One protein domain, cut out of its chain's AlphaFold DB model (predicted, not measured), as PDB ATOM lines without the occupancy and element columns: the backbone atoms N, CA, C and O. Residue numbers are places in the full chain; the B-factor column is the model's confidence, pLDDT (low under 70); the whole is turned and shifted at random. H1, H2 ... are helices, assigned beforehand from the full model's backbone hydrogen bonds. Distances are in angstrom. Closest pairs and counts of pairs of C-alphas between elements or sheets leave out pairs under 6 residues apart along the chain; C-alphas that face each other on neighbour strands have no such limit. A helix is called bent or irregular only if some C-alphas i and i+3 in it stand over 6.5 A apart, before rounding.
ATOM      1  N   LYS A 118     105.704 111.123 155.384       92.12
ATOM      2  CA  LYS A 118     104.765 112.254 155.298       92.12
ATOM      3  C   LYS A 118     104.514 112.729 153.869       92.12
ATOM      4  O   LYS A 118     103.552 113.453 153.652       92.12
ATOM      5  N   GLU A 119     105.407 112.411 152.936       89.44
ATOM      6  CA  GLU A 119     105.326 112.886 151.557       89.44
ATOM      7  C   GLU A 119     104.393 112.021 150.713       89.44
ATOM      8  O   GLU A 119     103.658 112.553 149.889       89.44
ATOM      9  N   PHE A 120     104.416 110.704 150.923       91.12
ATOM     10  CA  PHE A 120     103.622 109.755 150.138       91.12
ATOM     11  C   PHE A 120     102.823 108.757 150.987       91.12
ATOM     12  O   PHE A 120     101.936 108.097 150.452       91.12
ATOM     13  N   GLY A 121     103.137 108.608 152.274       90.12
ATOM     14  CA  GLY A 121     102.468 107.672 153.176       90.12
ATOM     15  C   GLY A 121     101.198 108.236 153.816       90.12
ATOM     16  O   GLY A 121     100.600 109.201 153.343       90.12
ATOM     17  N   GLY A 122     100.759 107.612 154.912       88.56
ATOM     18  CA  GLY A 122      99.562 108.040 155.641       88.56
ATOM     19  C   GLY A 122      98.240 107.715 154.929       88.56
ATOM     20  O   GLY A 122      98.072 106.623 154.389       88.56
ATOM     21  N   ALA A 123      97.273 108.639 154.989       87.88
ATOM     22  CA  ALA A 123      95.906 108.418 154.501       87.88
ATOM     23  C   ALA A 123      95.841 108.168 152.984       87.88
ATOM     24  O   ALA A 123      95.058 107.332 152.534       87.88
ATOM     25  N   ASP A 124      96.722 108.825 152.228       87.19
ATOM     26  CA  ASP A 124      96.741 108.776 150.764       87.19
ATOM     27  C   ASP A 124      97.740 107.743 150.222       87.19
ATOM     28  O   ASP A 124      97.960 107.661 149.015       87.19
ATOM     29  N   LEU A 125      98.322 106.901 151.092       89.44
ATOM     30  CA  LEU A 125      99.331 105.907 150.713       89.44
ATOM     31  C   LEU A 125      98.886 105.056 149.516       89.44
ATOM     32  O   LEU A 125      99.657 104.850 148.586       89.44
ATOM     33  N   SER A 126      97.639 104.579 149.498       89.50
ATOM     34  CA  SER A 126      97.144 103.759 148.385       89.50
ATOM     35  C   SER A 126      97.110 104.523 147.057       89.50
ATOM     36  O   SER A 126      97.395 103.935 146.014       89.50
ATOM     37  N   GLU A 127      96.743 105.803 147.076       90.50
ATOM     38  CA  GLU A 127      96.663 106.636 145.874       90.50
ATOM     39  C   GLU A 127      98.065 107.006 145.384       90.50
ATOM     40  O   GLU A 127      98.396 106.777 144.219       90.50
ATOM     41  N   ASN A 128      98.925 107.454 146.299       91.56
ATOM     42  CA  ASN A 128     100.309 107.817 146.017       91.56
ATOM     43  C   ASN A 128     101.117 106.626 145.488       91.56
ATOM     44  O   ASN A 128     101.867 106.772 144.523       91.56
ATOM     45  N   MET A 129     100.921 105.426 146.046       90.88
ATOM     46  CA  MET A 129     101.552 104.199 145.547       90.88
ATOM     47  C   MET A 129     101.029 103.804 144.162       90.88
ATOM     48  O   MET A 129     101.809 103.378 143.309       90.88
ATOM     49  N   ALA A 130      99.730 103.971 143.897       90.62
ATOM     50  CA  ALA A 130      99.172 103.720 142.569       90.62
ATOM     51  C   ALA A 130      99.724 104.707 141.525       90.62
ATOM     52  O   ALA A 130     100.031 104.303 140.400       90.62
ATOM     53  N   GLY A 131      99.884 105.980 141.892       91.69
ATOM     54  CA  GLY A 131     100.524 107.006 141.070       91.69
ATOM     55  C   GLY A 131     101.998 106.701 140.794       91.69
ATOM     56  O   GLY A 131     102.410 106.650 139.634       91.69
ATOM     57  N   ALA A 132     102.766 106.398 141.842       91.88
ATOM     58  CA  ALA A 132     104.173 106.013 141.749       91.88
ATOM     59  C   ALA A 132     104.376 104.784 140.848       91.88
ATOM     60  O   ALA A 132     105.246 104.784 139.976       91.88
ATOM     61  N   ARG A 133     103.520 103.763 140.983       91.00
ATOM     62  CA  ARG A 133     103.530 102.582 140.112       91.00
ATOM     63  C   ARG A 133     103.268 102.940 138.651       91.00
ATOM     64  O   ARG A 133     103.977 102.464 137.769       91.00
ATOM     65  N   LYS A 134     102.265 103.779 138.373       90.88
ATOM     66  CA  LYS A 134     101.977 104.237 137.002       90.88
ATOM     67  C   LYS A 134     103.162 104.989 136.401       90.88
ATOM     68  O   LYS A 134     103.498 104.743 135.245       90.88
ATOM     69  N   ALA A 135     103.792 105.871 137.176       91.94
ATOM     70  CA  ALA A 135     104.987 106.584 136.744       91.94
ATOM     71  C   ALA A 135     106.107 105.598 136.402       91.94
ATOM     72  O   ALA A 135     106.593 105.606 135.277       91.94
ATOM     73  N   MET A 136     106.439 104.679 137.310       91.81
ATOM     74  CA  MET A 136     107.440 103.636 137.070       91.81
ATOM     75  C   MET A 136     107.149 102.817 135.805       91.81
ATOM     76  O   MET A 136     108.017 102.672 134.947       91.81
ATOM     77  N   ASN A 137     105.914 102.339 135.642       91.38
ATOM     78  CA  ASN A 137     105.522 101.518 134.495       91.38
ATOM     79  C   ASN A 137     105.487 102.301 133.173       91.38
ATOM     80  O   ASN A 137     105.518 101.686 132.115       91.38
ATOM     81  N   SER A 138     105.475 103.637 133.212       90.69
ATOM     82  CA  SER A 138     105.608 104.472 132.010       90.69
ATOM     83  C   SER A 138     107.042 104.500 131.463       90.69
ATOM     84  O   SER A 138     107.235 104.792 130.286       90.69
ATOM     85  N   PHE A 139     108.040 104.186 132.298       90.06
ATOM     86  CA  PHE A 139     109.464 104.160 131.934       90.06
ATOM     87  C   PHE A 139     110.064 102.745 131.913       90.06
ATOM     88  O   PHE A 139     111.252 102.586 131.645       90.06
ATOM     89  N   SER A 140     109.259 101.724 132.206       92.62
ATOM     90  CA  SER A 140     109.672 100.323 132.309       92.62
ATOM     91  C   SER A 140     109.044  99.491 131.191       92.62
ATOM     92  O   SER A 140     107.984  99.838 130.667       92.62
ATOM     93  N   GLN A 141     109.680  98.379 130.827       93.88
ATOM     94  CA  GLN A 141     109.103  97.422 129.883       93.88
ATOM     95  C   GLN A 141     108.179  96.436 130.614       93.88
ATOM     96  O   GLN A 141     108.385  96.167 131.800       93.88
ATOM     97  N   PRO A 142     107.148  95.883 129.949       94.44
ATOM     98  CA  PRO A 142     106.348  94.808 130.527       94.44
ATOM     99  C   PRO A 142     107.222  93.579 130.799       94.44
ATOM    100  O   PRO A 142     107.908  93.103 129.901       94.44
ATOM    101  N   ALA A 143     107.161  93.035 132.013       94.38
ATOM    102  CA  ALA A 143     107.919  91.846 132.366       94.38
ATOM    103  C   ALA A 143     107.334  90.609 131.682       94.38
ATOM    104  O   ALA A 143     106.117  90.360 131.722       94.38
ATOM    105  N   VAL A 144     108.224  89.813 131.099       95.50
ATOM    106  CA  VAL A 144     107.928  88.512 130.504       95.50
ATOM    107  C   VAL A 144     108.900  87.462 131.034       95.50
ATOM    108  O   VAL A 144     110.033  87.784 131.385       95.50
ATOM    109  N   ASP A 145     108.442  86.219 131.139       92.31
ATOM    110  CA  ASP A 145     109.299  85.081 131.456       92.31
ATOM    111  C   ASP A 145     110.176  84.689 130.251       92.31
ATOM    112  O   ASP A 145     110.125  85.305 129.182       92.31
ATOM    113  N   ALA A 146     110.996  83.651 130.422       92.06
ATOM    114  CA  ALA A 146     111.885  83.151 129.372       92.06
ATOM    115  C   ALA A 146     111.140  82.705 128.094       92.06
ATOM    116  O   ALA A 146     111.729  82.715 127.015       92.06
ATOM    117  N   ASP A 147     109.855  82.357 128.206       92.12
ATOM    118  CA  ASP A 147     108.992  81.940 127.098       92.12
ATOM    119  C   ASP A 147     108.209  83.122 126.487       92.12
ATOM    120  O   ASP A 147     107.387  82.941 125.584       92.12
ATOM    121  N   GLY A 148     108.453  84.348 126.961       90.75
ATOM    122  CA  GLY A 148     107.786  85.561 126.495       90.75
ATOM    123  C   GLY A 148     106.377  85.759 127.064       90.75
ATOM    124  O   GLY A 148     105.627  86.609 126.576       90.75
ATOM    125  N   LYS A 149     105.977  84.995 128.085       93.44
ATOM    126  CA  LYS A 149     104.668  85.121 128.726       93.44
ATOM    127  C   LYS A 149     104.721  86.149 129.854       93.44
ATOM    128  O   LYS A 149     105.686  86.239 130.599       93.44
ATOM    129  N   ALA A 150     103.647  86.924 129.993       93.50
ATOM    130  CA  ALA A 150     103.536  87.975 131.000       93.50
ATOM    131  C   ALA A 150     103.772  87.453 132.428       93.50
ATOM    132  O   ALA A 150     103.063  86.552 132.888       93.50
ATOM    133  N   ILE A 151     104.704  88.084 133.146       92.94
ATOM    134  CA  ILE A 151     104.883  87.843 134.579       92.94
ATOM    135  C   ILE A 151     103.815  88.643 135.325       92.94
ATOM    136  O   ILE A 151     103.724  89.864 135.191       92.94
ATOM    137  N   LEU A 152     102.976  87.948 136.090       93.06
ATOM    138  CA  LEU A 152     101.849  88.544 136.807       93.06
ATOM    139  C   LEU A 152     102.152  88.656 138.296       93.06
ATOM    140  O   LEU A 152     102.827  87.794 138.858       93.06
ATOM    141  N   HIS A 153     101.597  89.674 138.955       89.12
ATOM    142  CA  HIS A 153     101.659  89.759 140.411       89.12
ATOM    143  C   HIS A 153     101.044  88.493 141.037       89.12
ATOM    144  O   HIS A 153      99.880  88.179 140.738       89.12
ATOM    145  N   PRO A 154     101.784  87.778 141.907       87.31
ATOM    146  CA  PRO A 154     101.313  86.523 142.486       87.31
ATOM    147  C   PRO A 154     100.199  86.748 143.516       87.31
ATOM    148  O   PRO A 154      99.252  85.961 143.569       87.31
ATOM    149  N   ASP A 155     100.264  87.849 144.275       86.12
ATOM    150  CA  ASP A 155      99.370  88.154 145.393       86.12
ATOM    151  C   ASP A 155      99.117  89.664 145.568       86.12
ATOM    152  O   ASP A 155      99.673  90.504 144.859       86.12
ATOM    153  N   GLY A 156      98.246  90.006 146.524       84.44
ATOM    154  CA  GLY A 156      97.920  91.388 146.883       84.44
ATOM    155  C   GLY A 156      96.845  92.037 145.996       84.44
ATOM    156  O   GLY A 156      96.175  91.357 145.217       84.44
ATOM    157  N   PRO A 157      96.652  93.367 146.105       82.69
ATOM    158  CA  PRO A 157      95.590  94.090 145.393       82.69
ATOM    159  C   PRO A 157      95.787  94.132 143.869       82.69
ATOM    160  O   PRO A 157      94.856  94.452 143.137       82.69
ATOM    161  N   LEU A 158      96.990  93.805 143.391       85.81
ATOM    162  CA  LEU A 158      97.361  93.811 141.975       85.81
ATOM    163  C   LEU A 158      97.412  92.400 141.374       85.81
ATOM    164  O   LEU A 158      97.844  92.247 140.234       85.81
ATOM    165  N   LYS A 159      96.990  91.370 142.122       90.38
ATOM    166  CA  LYS A 159      97.047  89.967 141.697       90.38
ATOM    167  C   LYS A 159      96.479  89.776 140.288       90.38
ATOM    168  O   LYS A 159      95.371  90.217 139.988       90.38
ATOM    169  N   GLY A 160      97.243  89.099 139.433       90.19
ATOM    170  CA  GLY A 160      96.867  88.843 138.040       90.19
ATOM    171  C   GLY A 160      97.109  90.005 137.070       90.19
ATOM    172  O   GLY A 160      96.934  89.817 135.869       90.19
ATOM    173  N   GLN A 161      97.539  91.181 137.539       89.94
ATOM    174  CA  GLN A 161      98.048  92.233 136.659       89.94
ATOM    175  C   GLN A 161      99.496  91.940 136.262       89.94
ATOM    176  O   GLN A 161     100.264  91.411 137.065       89.94
ATOM    177  N   GLN A 162      99.867  92.302 135.034       92.25
ATOM    178  CA  GLN A 162     101.244  92.174 134.562       92.25
ATOM    179  C   GLN A 162     102.159  93.156 135.301       92.25
ATOM    180  O   GLN A 162     101.797  94.319 135.500       92.25
ATOM    181  N   MET A 163     103.324  92.656 135.705       91.50
ATOM    182  CA  MET A 163     104.410  93.439 136.280       91.50
ATOM    183  C   MET A 163     105.255  94.066 135.176       91.50
ATOM    184  O   MET A 163     105.323  93.547 134.063       91.50
ATOM    185  N   SER A 164     105.925  95.167 135.480       93.88
ATOM    186  CA  SER A 164     107.023  95.676 134.662       93.88
ATOM    187  C   SER A 164     108.368  95.077 135.097       93.88
ATOM    188  O   SER A 164     108.485  94.539 136.198       93.88
ATOM    189  N   GLU A 165     109.394  95.137 134.250       92.81
ATOM    190  CA  GLU A 165     110.728  94.598 134.568       92.81
ATOM    191  C   GLU A 165     111.310  95.233 135.836       92.81
ATOM    192  O   GLU A 165     111.852  94.546 136.703       92.81
ATOM    193  N   VAL A 166     111.124  96.547 135.990       93.00
ATOM    194  CA  VAL A 166     111.524  97.271 137.202       93.00
ATOM    195  C   VAL A 166     110.759  96.768 138.433       93.00
ATOM    196  O   VAL A 166     111.364  96.615 139.491       93.00
ATOM    197  N   GLU A 167     109.465  96.447 138.318       90.19
ATOM    198  CA  GLU A 167     108.691  95.873 139.432       90.19
ATOM    199  C   GLU A 167     109.227  94.509 139.870       90.19
ATOM    200  O   GLU A 167     109.317  94.244 141.069       90.19
ATOM    201  N   VAL A 168     109.613  93.659 138.915       92.44
ATOM    202  CA  VAL A 168     110.236  92.360 139.206       92.44
ATOM    203  C   VAL A 168     111.541  92.566 139.973       92.44
ATOM    204  O   VAL A 168     111.686  92.047 141.080       92.44
ATOM    205  N   LEU A 169     112.434  93.417 139.458       91.19
ATOM    206  CA  LEU A 169     113.716  93.710 140.100       91.19
ATOM    207  C   LEU A 169     113.545  94.282 141.516       91.19
ATOM    208  O   LEU A 169     114.292  93.939 142.433       91.19
ATOM    209  N   MET A 170     112.563  95.159 141.722       90.12
ATOM    210  CA  MET A 170     112.286  95.750 143.034       90.12
ATOM    211  C   MET A 170     111.766  94.732 144.050       90.12
ATOM    212  O   MET A 170     112.097  94.845 145.234       90.12
ATOM    213  N   ASN A 171     110.981  93.748 143.605       87.12
ATOM    214  CA  ASN A 171     110.474  92.679 144.463       87.12
ATOM    215  C   ASN A 171     111.577  91.678 144.824       87.12
ATOM    216  O   ASN A 171     111.672  91.275 145.979       87.12
ATOM    217  N   GLU A 172     112.437  91.324 143.867       87.44
ATOM    218  CA  GLU A 172     113.547  90.388 144.086       87.44
ATOM    219  C   GLU A 172     114.647  90.983 144.969       87.44
ATOM    220  O   GLU A 172     115.145  90.335 145.885       87.44
ATOM    221  N   SER A 173     115.009  92.243 144.727       87.12
ATOM    222  CA  SER A 173     116.057  92.929 145.490       87.12
ATOM    223  C   SER A 173     115.579  93.466 146.846       87.12
ATOM    224  O   SER A 173     116.392  93.924 147.651       87.12
ATOM    225  N   GLY A 174     114.263  93.479 147.088       83.75
ATOM    226  CA  GLY A 174     113.645  94.049 148.287       83.75
ATOM    227  C   GLY A 174     113.614  95.586 148.332       83.75
ATOM    228  O   GLY A 174     113.169  96.170 149.323       83.75
ATOM    229  N   TRP A 175     114.038  96.272 147.267       85.88
ATOM    230  CA  TRP A 175     114.037  97.740 147.191       85.88
ATOM    231  C   TRP A 175     112.653  98.355 146.955       85.88
ATOM    232  O   TRP A 175     112.499  99.566 147.117       85.88
ATOM    233  N   GLY A 176     111.635  97.549 146.635       86.06
ATOM    234  CA  GLY A 176     110.253  98.020 146.478       86.06
ATOM    235  C   GLY A 176     109.689  98.708 147.726       86.06
ATOM    236  O   GLY A 176     108.945  99.678 147.612       86.06
ATOM    237  N   ASN A 177     110.111  98.274 148.919       88.19
ATOM    238  CA  ASN A 177     109.680  98.866 150.192       88.19
ATOM    239  C   ASN A 177     110.547 100.053 150.637       88.19
ATOM    240  O   ASN A 177     110.279 100.650 151.676       88.19
ATOM    241  N   HIS A 178     111.605 100.397 149.897       92.94
ATOM    242  CA  HIS A 178     112.550 101.424 150.318       92.94
ATOM    243  C   HIS A 178     111.925 102.833 150.210       92.94
ATOM    244  O   HIS A 178     111.602 103.265 149.098       92.94
ATOM    245  N   PRO A 179     111.859 103.634 151.298       92.81
ATOM    246  CA  PRO A 179     111.178 104.934 151.284       92.81
ATOM    247  C   PRO A 179     111.715 105.910 150.232       92.81
ATOM    248  O   PRO A 179     110.951 106.594 149.561       92.81
ATOM    249  N   ALA A 180     113.040 105.957 150.039       93.75
ATOM    250  CA  ALA A 180     113.642 106.820 149.018       93.75
ATOM    251  C   ALA A 180     113.231 106.441 147.584       93.75
ATOM    252  O   ALA A 180     113.027 107.338 146.771       93.75
ATOM    253  N   MET A 181     113.074 105.146 147.281       91.94
ATOM    254  CA  MET A 181     112.656 104.706 145.948       91.94
ATOM    255  C   MET A 181     111.207 105.096 145.688       91.94
ATOM    256  O   MET A 181     110.902 105.694 144.659       91.94
ATOM    257  N   ILE A 182     110.331 104.842 146.661       92.56
ATOM    258  CA  ILE A 182     108.925 105.238 146.576       92.56
ATOM    259  C   ILE A 182     108.811 106.755 146.400       92.56
ATOM    260  O   ILE A 182     108.083 107.217 145.526       92.56
ATOM    261  N   ARG A 183     109.596 107.535 147.153       93.69
ATOM    262  CA  ARG A 183     109.628 108.998 147.040       93.69
ATOM    263  C   ARG A 183     110.036 109.477 145.649       93.69
ATOM    264  O   ARG A 183     109.429 110.408 145.131       93.69
ATOM    265  N   VAL A 184     111.039 108.853 145.031       94.38
ATOM    266  CA  VAL A 184     111.450 109.189 143.659       94.38
ATOM    267  C   VAL A 184     110.285 108.987 142.693       94.38
ATOM    268  O   VAL A 184     109.919 109.921 141.984       94.38
ATOM    269  N   PHE A 185     109.651 107.815 142.702       93.12
ATOM    270  CA  PHE A 185     108.541 107.532 141.788       93.12
ATOM    271  C   PHE A 185     107.287 108.354 142.088       93.12
ATOM    272  O   PHE A 185     106.586 108.762 141.164       93.12
ATOM    273  N   HIS A 186     107.034 108.661 143.358       93.19
ATOM    274  CA  HIS A 186     105.981 109.577 143.772       93.19
ATOM    275  C   HIS A 186     106.206 110.990 143.215       93.19
ATOM    276  O   HIS A 186     105.307 111.560 142.602       93.19
ATOM    277  N   ARG A 187     107.420 111.537 143.335       93.31
ATOM    278  CA  ARG A 187     107.756 112.861 142.781       93.31
ATOM    279  C   ARG A 187     107.700 112.890 141.261       93.31
ATOM    280  O   ARG A 187     107.227 113.870 140.697       93.31
ATOM    281  N   ILE A 188     108.145 111.822 140.596       92.75
ATOM    282  CA  ILE A 188     107.992 111.687 139.142       92.75
ATOM    283  C   ILE A 188     106.505 111.706 138.780       92.75
ATOM    284  O   ILE A 188     106.114 112.424 137.866       92.75
ATOM    285  N   HIS A 189     105.664 110.974 139.514       90.69
ATOM    286  CA  HIS A 189     104.222 110.985 139.293       90.69
ATOM    287  C   HIS A 189     103.613 112.383 139.458       90.69
ATOM    288  O   HIS A 189     102.851 112.799 138.591       90.69
ATOM    289  N   GLN A 190     103.970 113.107 140.523       91.12
ATOM    290  CA  GLN A 190     103.516 114.484 140.740       91.12
ATOM    291  C   GLN A 190     103.956 115.409 139.597       91.12
ATOM    292  O   GLN A 190     103.129 116.094 139.010       91.12
ATOM    293  N   ALA A 191     105.224 115.350 139.188       89.44
ATOM    294  CA  ALA A 191     105.720 116.145 138.066       89.44
ATOM    295  C   ALA A 191     105.012 115.807 136.737       89.44
ATOM    296  O   ALA A 191     104.788 116.683 135.908       89.44
ATOM    297  N   MET A 192     104.634 114.542 136.528       86.31
ATOM    298  CA  MET A 192     103.851 114.127 135.360       86.31
ATOM    299  C   MET A 192     102.387 114.586 135.433       86.31
ATOM    300  O   MET A 192     101.781 114.849 134.391       86.31
ATOM    301  N   SER A 193     101.798 114.653 136.631       81.56
ATOM    302  CA  SER A 193     100.398 115.042 136.825       81.56
ATOM    303  C   SER A 193     100.190 116.560 136.824       81.56
ATOM    304  O   SER A 193      99.132 117.010 136.386       81.56
ATOM    305  N   GLU A 194     101.198 117.344 137.218       65.12
ATOM    306  CA  GLU A 194     101.156 118.815 137.253       65.12
ATOM    307  C   GLU A 194     100.895 119.463 135.880       65.12
ATOM    308  O   GLU A 194     100.274 120.522 135.820       65.12
ATOM    309  N   ASP A 195     101.269 118.813 134.770       62.56
ATOM    310  CA  ASP A 195     101.066 119.347 133.409       62.56
ATOM    311  C   ASP A 195      99.762 118.851 132.736       62.56
ATOM    312  O   ASP A 195      99.452 119.182 131.592       62.56
TER     313      ASP A 195
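Overview. This is residues 118 to 195 of the 220 residues of an uncharacterized protein of Flavobacteriaceae bacterium (UniProt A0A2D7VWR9). Two helices, H1 and H3, cross near their middles as an X, and a shorter helix, H2, lies off to one side near H1. A long loop, residues 140 to 164, makes the end far from Lys 118. The printed part has 78 residues, with three named helices in the order H1, H2, H3 and no named strand: all helix, compact, radius of gyration of the C-alphas 12.9 A, spans 40 by 25 by 20 A.

Along the chain. H1, residues 122 to 139, is 26.0 A long from C-alpha 122 at (99.562, 108.040, 155.641); it is irregular, C-alphas 123 and 126 being 7.8 A apart, with a kink of 29 degrees near residue 129. H3, residues 179 to 193, is 20.7 A long and ends at C-alpha 193 (100.398, 115.042, 136.825). H2 is residues 165 to 173, 12.3 A.

Arrangement. H1 touches H3 with residues 128 to 136 alone, about perpendicular at 74 degrees; their closest C-alphas, Ala 132 and His 186, are 4.5 A apart. H1 and H2 are close but not clearly touching, the closest C-alphas, Met 136 and Val 166, being 7.6 A apart. H2 and H3 are apart. Every O i to N i+4 pair is within hydrogen-bond range in H2 and H3, and 11 of 14 in H1.

Size, cuts and confidence. The farthest C-alphas, Lys 118 and Asp 147, are 41.6 A apart. The printed part has no cut; the link H1 to H2 is long, H2 to H3 tight. Residues 194 to 195 have pLDDT under 70.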